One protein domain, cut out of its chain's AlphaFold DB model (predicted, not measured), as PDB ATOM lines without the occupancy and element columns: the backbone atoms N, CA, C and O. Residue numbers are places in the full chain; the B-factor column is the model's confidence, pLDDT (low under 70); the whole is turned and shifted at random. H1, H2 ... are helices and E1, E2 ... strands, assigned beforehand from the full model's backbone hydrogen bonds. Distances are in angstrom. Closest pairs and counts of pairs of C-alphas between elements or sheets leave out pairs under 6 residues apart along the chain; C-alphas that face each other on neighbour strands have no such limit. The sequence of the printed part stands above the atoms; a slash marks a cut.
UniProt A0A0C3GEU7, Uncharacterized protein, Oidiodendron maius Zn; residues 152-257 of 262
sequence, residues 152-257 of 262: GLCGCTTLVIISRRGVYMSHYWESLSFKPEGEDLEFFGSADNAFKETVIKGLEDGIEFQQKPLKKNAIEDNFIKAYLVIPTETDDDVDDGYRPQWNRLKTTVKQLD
ATOM      1  N   GLY A 152     121.865 118.144 111.205       66.75
ATOM      2  CA  GLY A 152     121.711 117.846 112.628       66.75
ATOM      3  C   GLY A 152     121.130 119.003 113.442       66.75
ATOM      4  O   GLY A 152     121.527 119.178 114.588       66.75
ATOM      5  N   LEU A 153     120.206 119.781 112.866       71.88
ATOM      6  CA  LEU A 153     119.451 120.795 113.602       71.88
ATOM      7  C   LEU A 153     118.480 120.108 114.565       71.88
ATOM      8  O   LEU A 153     117.449 119.586 114.151       71.88
ATOM      9  N   CYS A 154     118.828 120.077 115.843       70.88
ATOM     10  CA  CYS A 154     118.035 119.419 116.877       70.88
ATOM     11  C   CYS A 154     118.012 120.268 118.156       70.88
ATOM     12  O   CYS A 154     118.512 119.857 119.187       70.88
ATOM     13  N   GLY A 155     117.502 121.498 118.049       76.50
ATOM     14  CA  GLY A 155     117.631 122.536 119.089       76.50
ATOM     15  C   GLY A 155     118.524 123.705 118.655       76.50
ATOM     16  O   GLY A 155     118.444 124.821 119.164       76.50
ATOM     17  N   CYS A 156     119.351 123.486 117.633       86.25
ATOM     18  CA  CYS A 156     120.254 124.500 117.105       86.25
ATOM     19  C   CYS A 156     119.515 125.638 116.382       86.25
ATOM     20  O   CYS A 156     118.497 125.432 115.724       86.25
ATOM     21  N   THR A 157     120.098 126.836 116.426       91.12
ATOM     22  CA  THR A 157     119.621 128.012 115.685       91.12
ATOM     23  C   THR A 157     120.533 128.286 114.490       91.12
ATOM     24  O   THR A 157     121.753 128.226 114.608       91.12
ATOM     25  N   THR A 158     119.970 128.620 113.330       92.25
ATOM     26  CA  THR A 158     120.724 128.962 112.110       92.25
ATOM     27  C   THR A 158     120.277 130.318 111.578       92.25
ATOM     28  O   THR A 158     119.092 130.538 111.330       92.25
ATOM     29  N   LEU A 159     121.227 131.235 111.380       93.44
ATOM     30  CA  LEU A 159     120.998 132.501 110.687       93.44
ATOM     31  C   LEU A 159     121.474 132.364 109.243       93.44
ATOM     32  O   LEU A 159     122.638 132.055 108.997       93.44
ATOM     33  N   VAL A 160     120.584 132.634 108.292       92.94
ATOM     34  CA  VAL A 160     120.889 132.644 106.861       92.94
ATOM     35  C   VAL A 160     120.606 134.033 106.314       92.94
ATOM     36  O   VAL A 160     119.477 134.509 106.383       92.94
ATOM     37  N   ILE A 161     121.610 134.697 105.753       92.88
ATOM     38  CA  ILE A 161     121.454 135.992 105.087       92.88
ATOM     39  C   ILE A 161     121.902 135.834 103.645       92.88
ATOM     40  O   ILE A 161     123.036 135.446 103.385       92.88
ATOM     41  N   ILE A 162     121.014 136.140 102.709       91.00
ATOM     42  CA  ILE A 162     121.235 135.976 101.275       91.00
ATOM     43  C   ILE A 162     121.053 137.334 100.601       91.00
ATOM     44  O   ILE A 162     120.084 138.049 100.856       91.00
ATOM     45  N   SER A 163     121.988 137.671  99.724       91.31
ATOM     46  CA  SER A 163     121.965 138.848  98.854       91.31
ATOM     47  C   SER A 163     122.309 138.430  97.426       91.31
ATOM     48  O   SER A 163     122.675 137.280  97.192       91.31
ATOM     49  N   ARG A 164     122.301 139.355  96.460       89.88
ATOM     50  CA  ARG A 164     122.847 139.053  95.122       89.88
ATOM     51  C   ARG A 164     124.377 138.976  95.096       89.88
ATOM     52  O   ARG A 164     124.938 138.542  94.095       89.88
ATOM     53  N   ARG A 165     125.060 139.413  96.160       90.25
ATOM     54  CA  ARG A 165     126.530 139.427  96.255       90.25
ATOM     55  C   ARG A 165     127.104 138.206  96.952       90.25
ATOM     56  O   ARG A 165     128.275 137.902  96.752       90.25
ATOM     57  N   GLY A 166     126.315 137.528  97.771       90.06
ATOM     58  CA  GLY A 166     126.805 136.453  98.612       90.06
ATOM     59  C   GLY A 166     125.812 136.016  99.671       90.06
ATOM     60  O   GLY A 166     124.699 136.540  99.781       90.06
ATOM     61  N   VAL A 167     126.273 135.059 100.466       90.19
ATOM     62  CA  VAL A 167     125.517 134.401 101.526       90.19
ATOM     63  C   VAL A 167     126.328 134.366 102.818       90.19
ATOM     64  O   VAL A 167     127.539 134.140 102.807       90.19
ATOM     65  N   TYR A 168     125.652 134.591 103.937       92.31
ATOM     66  CA  TYR A 168     126.120 134.263 105.275       92.31
ATOM     67  C   TYR A 168     125.235 133.157 105.820       92.31
ATOM     68  O   TYR A 168     124.012 133.239 105.714       92.31
ATOM     69  N   MET A 169     125.844 132.134 106.400       91.06
ATOM     70  CA  MET A 169     125.114 131.050 107.031       91.06
ATOM     71  C   MET A 169     125.842 130.622 108.296       91.06
ATOM     72  O   MET A 169     127.058 130.419 108.270       91.06
ATOM     73  N   SER A 170     125.102 130.489 109.389       91.31
ATOM     74  CA  SER A 170     125.627 130.049 110.677       91.31
ATOM     75  C   SER A 170     124.943 128.792 111.196       91.31
ATOM     76  O   SER A 170     123.865 128.420 110.743       91.31
ATOM     77  N   HIS A 171     125.573 128.157 112.175       89.12
ATOM     78  CA  HIS A 171     125.022 127.080 112.976       89.12
ATOM     79  C   HIS A 171     125.419 127.330 114.436       89.12
ATOM     80  O   HIS A 171     126.570 127.135 114.825       89.12
ATOM     81  N   TYR A 172     124.460 127.790 115.236       90.06
ATOM     82  CA  TYR A 172     124.618 128.042 116.665       90.06
ATOM     83  C   TYR A 172     124.064 126.854 117.460       90.06
ATOM     84  O   TYR A 172     122.872 126.547 117.362       90.06
ATOM     85  N   TRP A 173     124.924 126.183 118.227       86.88
ATOM     86  CA  TRP A 173     124.547 125.022 119.038       86.88
ATOM     87  C   TRP A 173     123.740 125.443 120.256       86.88
ATOM     88  O   TRP A 173     124.098 126.402 120.938       86.88
ATOM     89  N   GLU A 174     122.684 124.700 120.569       86.56
ATOM     90  CA  GLU A 174     121.852 124.974 121.740       86.56
ATOM     91  C   GLU A 174     122.656 124.904 123.039       86.56
ATOM     92  O   GLU A 174     122.766 125.899 123.757       86.56
ATOM     93  N   SER A 175     123.290 123.757 123.273       82.62
ATOM     94  CA  SER A 175     124.030 123.439 124.502       82.62
ATOM     95  C   SER A 175     125.347 124.198 124.685       82.62
ATOM     96  O   SER A 175     126.060 123.967 125.652       82.62
ATOM     97  N   LEU A 176     125.682 125.102 123.767       85.38
ATOM     98  CA  LEU A 176     126.820 126.011 123.888       85.38
ATOM     99  C   LEU A 176     126.330 127.455 123.967       85.38
ATOM    100  O   LEU A 176     126.732 128.225 124.832       85.38
ATOM    101  N   SER A 177     125.467 127.838 123.027       89.12
ATOM    102  CA  SER A 177     125.136 129.237 122.786       89.12
ATOM    103  C   SER A 177     123.880 129.703 123.515       89.12
ATOM    104  O   SER A 177     123.739 130.899 123.739       89.12
ATOM    105  N   PHE A 178     122.953 128.806 123.856       90.38
ATOM    106  CA  PHE A 178     121.640 129.178 124.399       90.38
ATOM    107  C   PHE A 178     121.400 128.610 125.795       90.38
ATOM    108  O   PHE A 178     120.911 129.330 126.668       90.38
ATOM    109  N   LYS A 179     121.804 127.359 126.012       89.81
ATOM    110  CA  LYS A 179     121.702 126.643 127.280       89.81
ATOM    111  C   LYS A 179     123.007 125.880 127.555       89.81
ATOM    112  O   LYS A 179     123.034 124.659 127.443       89.81
ATOM    113  N   PRO A 180     124.115 126.584 127.845       87.50
ATOM    114  CA  PRO A 180     125.352 125.919 128.226       87.50
ATOM    115  C   PRO A 180     125.195 125.164 129.543       87.50
ATOM    116  O   PRO A 180     124.579 125.659 130.488       87.50
ATOM    117  N   GLU A 181     125.806 123.987 129.608       83.44
ATOM    118  CA  GLU A 181     125.802 123.107 130.776       83.44
ATOM    119  C   GLU A 181     127.220 122.591 131.062       83.44
ATOM    120  O   GLU A 181     128.081 122.561 130.181       83.44
ATOM    121  N   GLY A 182     127.475 122.172 132.303       85.00
ATOM    122  CA  GLY A 182     128.766 121.605 132.705       85.00
ATOM    123  C   GLY A 182     129.949 122.525 132.389       85.00
ATOM    124  O   GLY A 182     129.935 123.707 132.729       85.00
ATOM    125  N   GLU A 183     130.959 121.977 131.713       79.94
ATOM    126  CA  GLU A 183     132.209 122.674 131.380       79.94
ATOM    127  C   GLU A 183     131.995 123.950 130.545       79.94
ATOM    128  O   GLU A 183     132.755 124.903 130.696       79.94
ATOM    129  N   ASP A 184     130.966 124.002 129.690       81.38
ATOM    130  CA  ASP A 184     130.627 125.210 128.920       81.38
ATOM    131  C   ASP A 184     130.188 126.345 129.843       81.38
ATOM    132  O   ASP A 184     130.669 127.479 129.756       81.38
ATOM    133  N   LEU A 185     129.273 126.036 130.763       86.75
ATOM    134  CA  LEU A 185     128.754 127.016 131.706       86.75
ATOM    135  C   LEU A 185     129.852 127.497 132.661       86.75
ATOM    136  O   LEU A 185     129.908 128.687 132.965       86.75
ATOM    137  N   GLU A 186     130.742 126.601 133.092       86.31
ATOM    138  CA  GLU A 186     131.909 126.950 133.906       86.31
ATOM    139  C   GLU A 186     132.891 127.851 133.147       86.31
ATOM    140  O   GLU A 186     133.373 128.839 133.702       86.31
ATOM    141  N   PHE A 187     133.151 127.559 131.868       83.50
ATOM    142  CA  PHE A 187     134.074 128.332 131.037       83.50
ATOM    143  C   PHE A 187     133.568 129.755 130.762       83.50
ATOM    144  O   PHE A 187     134.318 130.722 130.907       83.50
ATOM    145  N   PHE A 188     132.294 129.908 130.384       85.94
ATOM    146  CA  PHE A 188     131.709 131.224 130.086       85.94
ATOM    147  C   PHE A 188     131.187 131.958 131.334       85.94
ATOM    148  O   PHE A 188     130.896 133.160 131.287       85.94
ATOM    149  N   GLY A 189     131.027 131.252 132.453       90.75
ATOM    150  CA  GLY A 189     130.506 131.751 133.727       90.75
ATOM    151  C   GLY A 189     128.998 132.035 133.749       90.75
ATOM    152  O   GLY A 189     128.416 132.155 134.824       90.75
ATOM    153  N   SER A 190     128.344 132.169 132.590       93.44
ATOM    154  CA  SER A 190     126.888 132.297 132.474       93.44
ATOM    155  C   SER A 190     126.399 131.982 131.059       93.44
ATOM    156  O   SER A 190     127.144 132.124 130.086       93.44
ATOM    157  N   ALA A 191     125.113 131.642 130.934       91.50
ATOM    158  CA  ALA A 191     124.457 131.464 129.638       91.50
ATOM    159  C   ALA A 191     124.466 132.738 128.777       91.50
ATOM    160  O   ALA A 191     124.640 132.666 127.561       91.50
ATOM    161  N   ASP A 192     124.339 133.917 129.397       94.94
ATOM    162  CA  ASP A 192     124.374 135.191 128.672       94.94
ATOM    163  C   ASP A 192     125.749 135.466 128.054       94.94
ATOM    164  O   ASP A 192     125.848 135.855 126.887       94.94
ATOM    165  N   ASN A 193     126.816 135.208 128.815       93.88
ATOM    166  CA  ASN A 193     128.183 135.338 128.321       93.88
ATOM    167  C   ASN A 193     128.467 134.336 127.204       93.88
ATOM    168  O   ASN A 193     129.064 134.714 126.199       93.88
ATOM    169  N   ALA A 194     128.008 133.089 127.344       91.12
ATOM    170  CA  ALA A 194     128.168 132.080 126.304       91.12
ATOM    171  C   ALA A 194     127.478 132.513 125.002       91.12
ATOM    172  O   ALA A 194     128.099 132.498 123.939       91.12
ATOM    173  N   PHE A 195     126.238 133.005 125.079       94.06
ATOM    174  CA  PHE A 195     125.533 133.574 123.928       94.06
ATOM    175  C   PHE A 195     126.296 134.757 123.317       94.06
ATOM    176  O   PHE A 195     126.486 134.837 122.102       94.06
ATOM    177  N   LYS A 196     126.769 135.686 124.150       94.31
ATOM    178  CA  LYS A 196     127.496 136.870 123.689       94.31
ATOM    179  C   LYS A 196     128.791 136.499 122.962       94.31
ATOM    180  O   LYS A 196     129.020 136.996 121.861       94.31
ATOM    181  N   GLU A 197     129.612 135.634 123.545       89.69
ATOM    182  CA  GLU A 197     130.912 135.256 122.981       89.69
ATOM    183  C   GLU A 197     130.770 134.333 121.766       89.69
ATOM    184  O   GLU A 197     131.494 134.499 120.787       89.69
ATOM    185  N   THR A 198     129.826 133.387 121.789       88.12
ATOM    186  CA  THR A 198     129.705 132.371 120.728       88.12
ATOM    187  C   THR A 198     128.760 132.765 119.597       88.12
ATOM    188  O   THR A 198     128.864 132.200 118.513       88.12
ATOM    189  N   VAL A 199     127.861 133.732 119.803       92.94
ATOM    190  CA  VAL A 199     126.905 134.178 118.775       92.94
ATOM    191  C   VAL A 199     127.166 135.618 118.365       92.94
ATOM    192  O   VAL A 199     127.419 135.877 117.193       92.94
ATOM    193  N   ILE A 200     127.101 136.565 119.304       94.75
ATOM    194  CA  ILE A 200     127.143 137.997 118.967       94.75
ATOM    195  C   ILE A 200     128.532 138.399 118.477       94.75
ATOM    196  O   ILE A 200     128.668 138.898 117.363       94.75
ATOM    197  N   LYS A 201     129.574 138.088 119.247       91.56
ATOM    198  CA  LYS A 201     130.959 138.359 118.854       91.56
ATOM    199  C   LYS A 201     131.356 137.591 117.592       91.56
ATOM    200  O   LYS A 201     132.003 138.143 116.710       91.56
ATOM    201  N   GLY A 202     130.918 136.339 117.456       89.06
ATOM    202  CA  GLY A 202     131.149 135.558 116.238       89.06
ATOM    203  C   GLY A 202     130.459 136.129 114.996       89.06
ATOM    204  O   GLY A 202     131.006 136.061 113.895       89.06
ATOM    205  N   LEU A 203     129.295 136.757 115.163       91.88
ATOM    206  CA  LEU A 203     128.610 137.481 114.097       91.88
ATOM    207  C   LEU A 203     129.341 138.780 113.718       91.88
ATOM    208  O   LEU A 203     129.495 139.053 112.528       91.88
ATOM    209  N   GLU A 204     129.770 139.569 114.703       91.94
ATOM    210  CA  GLU A 204     130.365 140.900 114.508       91.94
ATOM    211  C   GLU A 204     131.833 140.825 114.066       91.94
ATOM    212  O   GLU A 204     132.200 141.325 112.999       91.94
ATOM    213  N   ASP A 205     132.654 140.136 114.854       89.75
ATOM    214  CA  ASP A 205     134.111 140.097 114.709       89.75
ATOM    215  C   ASP A 205     134.596 138.791 114.068       89.75
ATOM    216  O   ASP A 205     135.660 138.731 113.440       89.75
ATOM    217  N   GLY A 206     133.777 137.743 114.163       86.81
ATOM    218  CA  GLY A 206     134.194 136.387 113.859       86.81
ATOM    219  C   GLY A 206     134.922 135.754 115.036       86.81
ATOM    220  O   GLY A 206     135.307 136.402 116.006       86.81
ATOM    221  N   ILE A 207     135.131 134.449 114.928       81.50
ATOM    222  CA  ILE A 207     135.959 133.682 115.854       81.50
ATOM    223  C   ILE A 207     136.982 132.952 115.005       81.50
ATOM    224  O   ILE A 207     136.628 132.271 114.037       81.50
ATOM    225  N   GLU A 208     138.257 133.138 115.331       74.12
ATOM    226  CA  GLU A 208     139.350 132.564 114.559       74.12
ATOM    227  C   GLU A 208     139.147 131.053 114.387       74.12
ATOM    228  O   GLU A 208     138.769 130.355 115.322       74.12
ATOM    229  N   PHE A 209     139.336 130.565 113.160       67.44
ATOM    230  CA  PHE A 209     139.129 129.168 112.748       67.44
ATOM    231  C   PHE A 209     137.688 128.619 112.817       67.44
ATOM    232  O   PHE A 209     137.441 127.568 112.233       67.44
ATOM    233  N   GLN A 210     136.731 129.338 113.414       71.50
ATOM    234  CA  GLN A 210     135.399 128.808 113.742       71.50
ATOM    235  C   GLN A 210     134.251 129.560 113.051       71.50
ATOM    236  O   GLN A 210     133.366 128.952 112.443       71.50
ATOM    237  N   GLN A 211     134.281 130.895 113.088       83.88
ATOM    238  CA  GLN A 211     133.216 131.750 112.566       83.88
ATOM    239  C   GLN A 211     133.791 132.870 111.713       83.88
ATOM    240  O   GLN A 211     134.617 133.667 112.158       83.88
ATOM    241  N   LYS A 212     133.329 132.962 110.468       87.62
ATOM    242  CA  LYS A 212     133.530 134.173 109.676       87.62
ATOM    243  C   LYS A 212     132.565 135.255 110.167       87.62
ATOM    244  O   LYS A 212     131.390 134.940 110.345       87.62
ATOM    245  N   PRO A 213     133.022 136.510 110.316       90.06
ATOM    246  CA  PRO A 213     132.122 137.612 110.623       90.06
ATOM    247  C   PRO A 213     131.159 137.870 109.468       90.06
ATOM    248  O   PRO A 213     131.474 137.626 108.293       90.06
ATOM    249  N   LEU A 214     130.012 138.448 109.796       90.06
ATOM    250  CA  LEU A 214     129.076 139.014 108.838       90.06
ATOM    251  C   LEU A 214     129.616 140.352 108.323       90.06
ATOM    252  O   LEU A 214     129.343 141.423 108.858       90.06
ATOM    253  N   LYS A 215     130.407 140.295 107.250       83.19
ATOM    254  CA  LYS A 215     130.991 141.500 106.656       83.19
ATOM    255  C   LYS A 215     129.999 142.207 105.741       83.19
ATOM    256  O   LYS A 215     129.584 141.645 104.726       83.19
ATOM    257  N   LYS A 216     129.709 143.479 106.038       82.88
ATOM    258  CA  LYS A 216     128.845 144.344 105.219       82.88
ATOM    259  C   LYS A 216     129.229 144.311 103.737       82.88
ATOM    260  O   LYS A 216     128.415 143.929 102.912       82.88
ATOM    261  N   ASN A 217     130.489 144.564 103.388       82.25
ATOM    262  CA  ASN A 217     130.950 144.612 101.990       82.25
ATOM    263  C   ASN A 217     130.770 143.302 101.181       82.25
ATOM    264  O   ASN A 217     130.751 143.330  99.942       82.25
ATOM    265  N   ALA A 218     130.648 142.156 101.858       79.94
ATOM    266  CA  ALA A 218     130.448 140.855 101.225       79.94
ATOM    267  C   ALA A 218     128.978 140.593 100.855       79.94
ATOM    268  O   ALA A 218     128.718 139.819  99.936       79.94
ATOM    269  N   ILE A 219     128.028 141.229 101.552       85.38
ATOM    270  CA  ILE A 219     126.590 140.908 101.475       85.38
ATOM    271  C   ILE A 219     125.718 142.148 101.215       85.38
ATOM    272  O   ILE A 219     124.551 142.002 100.866       85.38
ATOM    273  N   GLU A 220     126.266 143.362 101.316       84.06
ATOM    274  CA  GLU A 220     125.518 144.614 101.171       84.06
ATOM    275  C   GLU A 220     124.764 144.704  99.841       84.06
ATOM    276  O   GLU A 220     125.336 144.661  98.755       84.06
ATOM    277  N   ASP A 221     123.446 144.830  99.904       83.94
ATOM    278  CA  ASP A 221     122.591 144.900  98.727       83.94
ATOM    279  C   ASP A 221     121.253 145.540  99.115       83.94
ATOM    280  O   ASP A 221     120.877 145.595 100.286       83.94
ATOM    281  N   ASN A 222     120.509 146.005  98.119       83.69
ATOM    282  CA  ASN A 222     119.146 146.506  98.301       83.69
ATOM    283  C   ASN A 222     118.115 145.371  98.402       83.69
ATOM    284  O   ASN A 222     116.970 145.613  98.768       83.69
ATOM    285  N   PHE A 223     118.516 144.133  98.092       85.25
ATOM    286  CA  PHE A 223     117.651 142.950  98.056       85.25
ATOM    287  C   PHE A 223     118.154 141.848  98.995       85.25
ATOM    288  O   PHE A 223     118.249 140.681  98.613       85.25
ATOM    289  N   ILE A 224     118.514 142.221 100.224       88.88
ATOM    290  CA  ILE A 224     118.912 141.256 101.250       88.88
ATOM    291  C   ILE A 224     117.673 140.583 101.834       88.88
ATOM    292  O   ILE A 224     116.709 141.248 102.215       88.88
ATOM    293  N   LYS A 225     117.735 139.260 101.975       89.19
ATOM    294  CA  LYS A 225     116.790 138.475 102.770       89.19
ATOM    295  C   LYS A 225     117.535 137.799 103.908       89.19
ATOM    296  O   LYS A 225     118.569 137.177 103.688       89.19
ATOM    297  N   ALA A 226     117.001 137.921 105.116       89.94
ATOM    298  CA  ALA A 226     117.524 137.260 106.301       89.94
ATOM    299  C   ALA A 226     116.469 136.305 106.859       89.94
ATOM    300  O   ALA A 226     115.314 136.685 107.049       89.94
ATOM    301  N   TYR A 227     116.887 135.078 107.139       91.50
ATOM    302  CA  TYR A 227     116.081 134.003 107.688       91.50
ATOM    303  C   TYR A 227     116.719 133.548 108.991       91.50
ATOM    304  O   TYR A 227     117.926 133.313 109.051       91.50
ATOM    305  N   LEU A 228     115.903 133.419 110.029       91.69
ATOM    306  CA  LEU A 228     116.325 132.834 111.289       91.69
ATOM    307  C   LEU A 228     115.559 131.532 111.477       91.69
ATOM    308  O   LEU A 228     114.351 131.554 111.704       91.69
ATOM    309  N   VAL A 229     116.270 130.420 111.339       90.38
ATOM    310  CA  VAL A 229     115.752 129.077 111.581       90.38
ATOM    311  C   VAL A 229     115.984 128.769 113.053       90.38
ATOM    312  O   VAL A 229     117.124 128.786 113.516       90.38
ATOM    313  N   ILE A 230     114.899 128.543 113.780       88.62
ATOM    314  CA  ILE A 230     114.886 128.307 115.224       88.62
ATOM    315  C   ILE A 230     114.244 126.948 115.506       88.62
ATOM    316  O   ILE A 230     113.392 126.521 114.720       88.62
ATOM    317  N   PRO A 231     114.623 126.267 116.597       83.81
ATOM    318  CA  PRO A 231     113.861 125.122 117.063       83.81
ATOM    319  C   PRO A 231     112.458 125.557 117.511       83.81
ATOM    320  O   PRO A 231     112.246 126.704 117.912       83.81
ATOM    321  N   THR A 232     111.496 124.642 117.427       75.75
ATOM    322  CA  THR A 232     110.143 124.855 117.965       75.75
ATOM    323  C   THR A 232     110.152 124.846 119.491       75.75
ATOM    324  O   THR A 232     109.561 125.725 120.110       75.75
ATOM    325  N   GLU A 233     110.904 123.908 120.064       74.94
ATOM    326  CA  GLU A 233     111.036 123.656 121.498       74.94
ATOM    327  C   GLU A 233     112.509 123.767 121.910       74.94
ATOM    328  O   GLU A 233     113.407 123.458 121.124       74.94
ATOM    329  N   THR A 234     112.770 124.214 123.136       79.19
ATOM    330  CA  THR A 234     114.112 124.165 123.737       79.19
ATOM    331  C   THR A 234     114.424 122.785 124.320       79.19
ATOM    332  O   THR A 234     113.548 121.936 124.409       79.19
ATOM    333  N   ASP A 235     115.639 122.577 124.822       73.06
ATOM    334  CA  ASP A 235     116.052 121.351 125.518       73.06
ATOM    335  C   ASP A 235     115.176 121.031 126.747       73.06
ATOM    336  O   ASP A 235     114.929 119.862 127.026       73.06
ATOM    337  N   ASP A 236     114.632 122.056 127.416       73.88
ATOM    338  CA  ASP A 236     113.634 121.916 128.494       73.88
ATOM    339  C   ASP A 236     112.185 121.722 127.996       73.88
ATOM    340  O   ASP A 236     111.238 121.904 128.760       73.88
ATOM    341  N   ASP A 237     112.006 121.416 126.707       75.12
ATOM    342  CA  ASP A 237     110.721 121.273 126.011       75.12
ATOM    343  C   ASP A 237     109.809 122.519 126.173       75.12
ATOM    344  O   ASP A 237     108.580 122.439 126.226       75.12
ATOM    345  N   VAL A 238     110.425 123.707 126.281       75.62
ATOM    346  CA  VAL A 238     109.734 125.001 126.369       75.62
ATOM    347  C   VAL A 238     109.599 125.609 124.978       75.62
ATOM    348  O   VAL A 238     110.593 125.882 124.300       75.62
ATOM    349  N   ASP A 239     108.365 125.895 124.571       73.38
ATOM    350  CA  ASP A 239     108.085 126.638 123.342       73.38
ATOM    351  C   ASP A 239     108.686 128.053 123.390       73.38
ATOM    352  O   ASP A 239     108.491 128.801 124.351       73.38
ATOM    353  N   ASP A 240     109.380 128.455 122.319       74.50
ATOM    354  CA  ASP A 240     109.947 129.809 122.146       74.50
ATOM    355  C   ASP A 240     110.932 130.231 123.270       74.50
ATOM    356  O   ASP A 240     111.174 131.422 123.488       74.50
ATOM    357  N   GLY A 241     111.533 129.273 123.989       81.06
ATOM    358  CA  GLY A 241     112.288 129.538 125.224       81.06
ATOM    359  C   GLY A 241     113.529 130.436 125.079       81.06
ATOM    360  O   GLY A 241     113.948 131.061 126.052       81.06
ATOM    361  N   TYR A 242     114.078 130.603 123.868       90.25
ATOM    362  CA  TYR A 242     115.213 131.505 123.597       90.25
ATOM    363  C   TYR A 242     114.828 132.799 122.870       90.25
ATOM    364  O   TYR A 242     115.671 133.472 122.259       90.25
ATOM    365  N   ARG A 243     113.549 133.192 122.926       91.62
ATOM    366  CA  ARG A 243     113.049 134.408 122.272       91.62
ATOM    367  C   ARG A 243     113.874 135.671 122.565       91.62
ATOM    368  O   ARG A 243     114.122 136.427 121.616       91.62
ATOM    369  N   PRO A 244     114.335 135.941 123.806       93.12
ATOM    370  CA  PRO A 244     115.182 137.100 124.090       93.12
ATOM    371  C   PRO A 244     116.501 137.092 123.302       93.12
ATOM    372  O   PRO A 244     116.875 138.106 122.707       93.12
ATOM    373  N   GLN A 245     117.177 135.946 123.235       95.12
ATOM    374  CA  GLN A 245     118.429 135.741 122.508       95.12
ATOM    375  C   GLN A 245     118.213 135.914 120.999       95.12
ATOM    376  O   GLN A 245     118.943 136.660 120.341       95.12
ATOM    377  N   TRP A 246     117.150 135.326 120.443       94.62
ATOM    378  CA  TRP A 246     116.797 135.497 119.031       94.62
ATOM    379  C   TRP A 246     116.470 136.950 118.675       94.62
ATOM    380  O   TRP A 246     116.836 137.428 117.599       94.62
ATOM    381  N   ASN A 247     115.812 137.690 119.569       95.06
ATOM    382  CA  ASN A 247     115.551 139.114 119.369       95.06
ATOM    383  C   ASN A 247     116.837 139.951 119.423       95.06
ATOM    384  O   ASN A 247     116.981 140.886 118.631       95.06
ATOM    385  N   ARG A 248     117.792 139.609 120.297       95.50
ATOM    386  CA  ARG A 248     119.121 140.240 120.309       95.50
ATOM    387  C   ARG A 248     119.865 139.987 119.008       95.50
ATOM    388  O   ARG A 248     120.311 140.947 118.396       95.50
ATOM    389  N   LEU A 249     119.876 138.748 118.518       94.81
ATOM    390  CA  LEU A 249     120.483 138.406 117.230       94.81
ATOM    391  C   LEU A 249     119.880 139.228 116.077       94.81
ATOM    392  O   LEU A 249     120.604 139.844 115.297       94.81
ATOM    393  N   LYS A 250     118.544 139.311 116.006       93.44
ATOM    394  CA  LYS A 250     117.834 140.161 115.029       93.44
ATOM    395  C   LYS A 250     118.223 141.636 115.155       93.44
ATOM    396  O   LYS A 250     118.301 142.333 114.146       93.44
ATOM    397  N   THR A 251     118.426 142.117 116.377       94.38
ATOM    398  CA  THR A 251     118.799 143.509 116.652       94.38
ATOM    399  C   THR A 251     120.223 143.791 116.186       94.38
ATOM    400  O   THR A 251     120.423 144.757 115.455       94.38
ATOM    401  N   THR A 252     121.178 142.912 116.495       93.56
ATOM    402  CA  THR A 252     122.567 143.013 116.027       93.56
ATOM    403  C   THR A 252     122.645 143.025 114.501       93.56
ATOM    404  O   THR A 252     123.248 143.926 113.925       93.56
ATOM    405  N   VAL A 253     121.944 142.115 113.810       91.56
ATOM    406  CA  VAL A 253     121.908 142.105 112.332       91.56
ATOM    407  C   VAL A 253     121.369 143.423 111.762       91.56
ATOM    408  O   VAL A 253     121.891 143.921 110.767       91.56
ATOM    409  N   LYS A 254     120.346 144.019 112.391       89.56
ATOM    410  CA  LYS A 254     119.815 145.328 111.974       89.56
ATOM    411  C   LYS A 254     120.818 146.462 112.202       89.56
ATOM    412  O   LYS A 254     120.895 147.362 111.373       89.56
ATOM    413  N   GLN A 255     121.570 146.425 113.302       89.69
ATOM    414  CA  GLN A 255     122.568 147.443 113.646       89.69
ATOM    415  C   GLN A 255     123.787 147.423 112.720       89.69
ATOM    416  O   GLN A 255     124.356 148.477 112.458       89.69
ATOM    417  N   LEU A 256     124.138 146.260 112.165       85.81
ATOM    418  CA  LEU A 256     125.201 146.138 111.160       85.81
ATOM    419  C   LEU A 256     124.871 146.838 109.827       85.81
ATOM    420  O   LEU A 256     125.745 146.913 108.964       85.81
ATOM    421  N   ASP A 257     123.636 147.336 109.660       80.56
ATOM    422  CA  ASP A 257     123.136 148.079 108.497       80.56
ATOM    423  C   ASP A 257     123.692 147.546 107.175       80.56
ATOM    424  O   ASP A 257     124.497 148.178 106.486       80.56
TER     425      ASP A 257
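AT A GLANCE: This is residues 152 to 257 of the 262 residues of an uncharacterized protein of Oidiodendron maius Zn (UniProt A0A0C3GEU7). A small three-stranded sheet is loosely covered by two longer helices, H3 and H5, which run side by side: H5 passes by E1 and E3, and H3 passes by the edge strand E2. The short helices H1 and H2 sit at one end of the whole, by the start of H3, and the short H4 sits at the other end, by the hairpin turn of E1 and E2. The printed part has 106 residues, with five named helices and three named strands in the order E1, E2, H1, H2, H3, H4, E3, H5; the sheet's order is E2, E1, E3, antiparallel throughout, and the class is mixed, helices and strands. The whole is compact, with a radius of gyration of the C-alphas of 13.9 A, and spans 41 by 29 by 25 A.

IN THESE COORDINATES: In the sheet, E1 is residues 158 to 162, beginning at C-alpha 158 (120.724, 128.962, 112.110); E2 is residues 166 to 171, 17.2 A long; E3 is residues 225 to 229. H3, residues 191 to 204, is 18.8 A long and begins at C-alpha 191 (124.457, 131.464, 129.638). H5, residues 243 to 255, is 18.3 A long and ends at C-alpha 255 (122.568, 147.443, 113.646). The shorter helices are H1, residues 174 to 177, H2, residues 183 to 188, and H4, residues 216 to 219.

HOW THE PARTS SIT: E1 and E2 form a hairpin at 178 degrees, with N 168 and O 161 2.8 A apart, within hydrogen-bond range. E1 and E3 are antiparallel at 167 degrees, with N 160 and O 227 2.8 A apart, also within range. H5 only grazes the sheet, with residues 246 to 253, and H3 only grazes it, with residues 199 to 203. H3 and H5 touch, the closest C-alphas being those of Ile 200 and Leu 249, 6.9 A apart, at a shallow tilt of 25 degrees, the same way. H3 is the hub: it also touches H1, the C-alphas of Ser 177 and Phe 195 being closest at 4.5 A, and touches H2 only at the corner, closest at the C-alphas of Phe 188 and Ala 194, 5.3 A. H4 only grazes the sheet, with residues 217 to 219, and is apart from H3. Every O i to N i+4 pair is within hydrogen-bond range in H2 and H5, and 8 of 10 in H3; H1 and H4 are too short for such a pair.

THE WHOLE: The C-alphas farthest apart, of Gly 182 and Asn 222, are 43.5 A from each other. The printed part has no cut. The links H3 to H4 and E3 to H5 are long. The pLDDT is under 70 at residues 152 and 209.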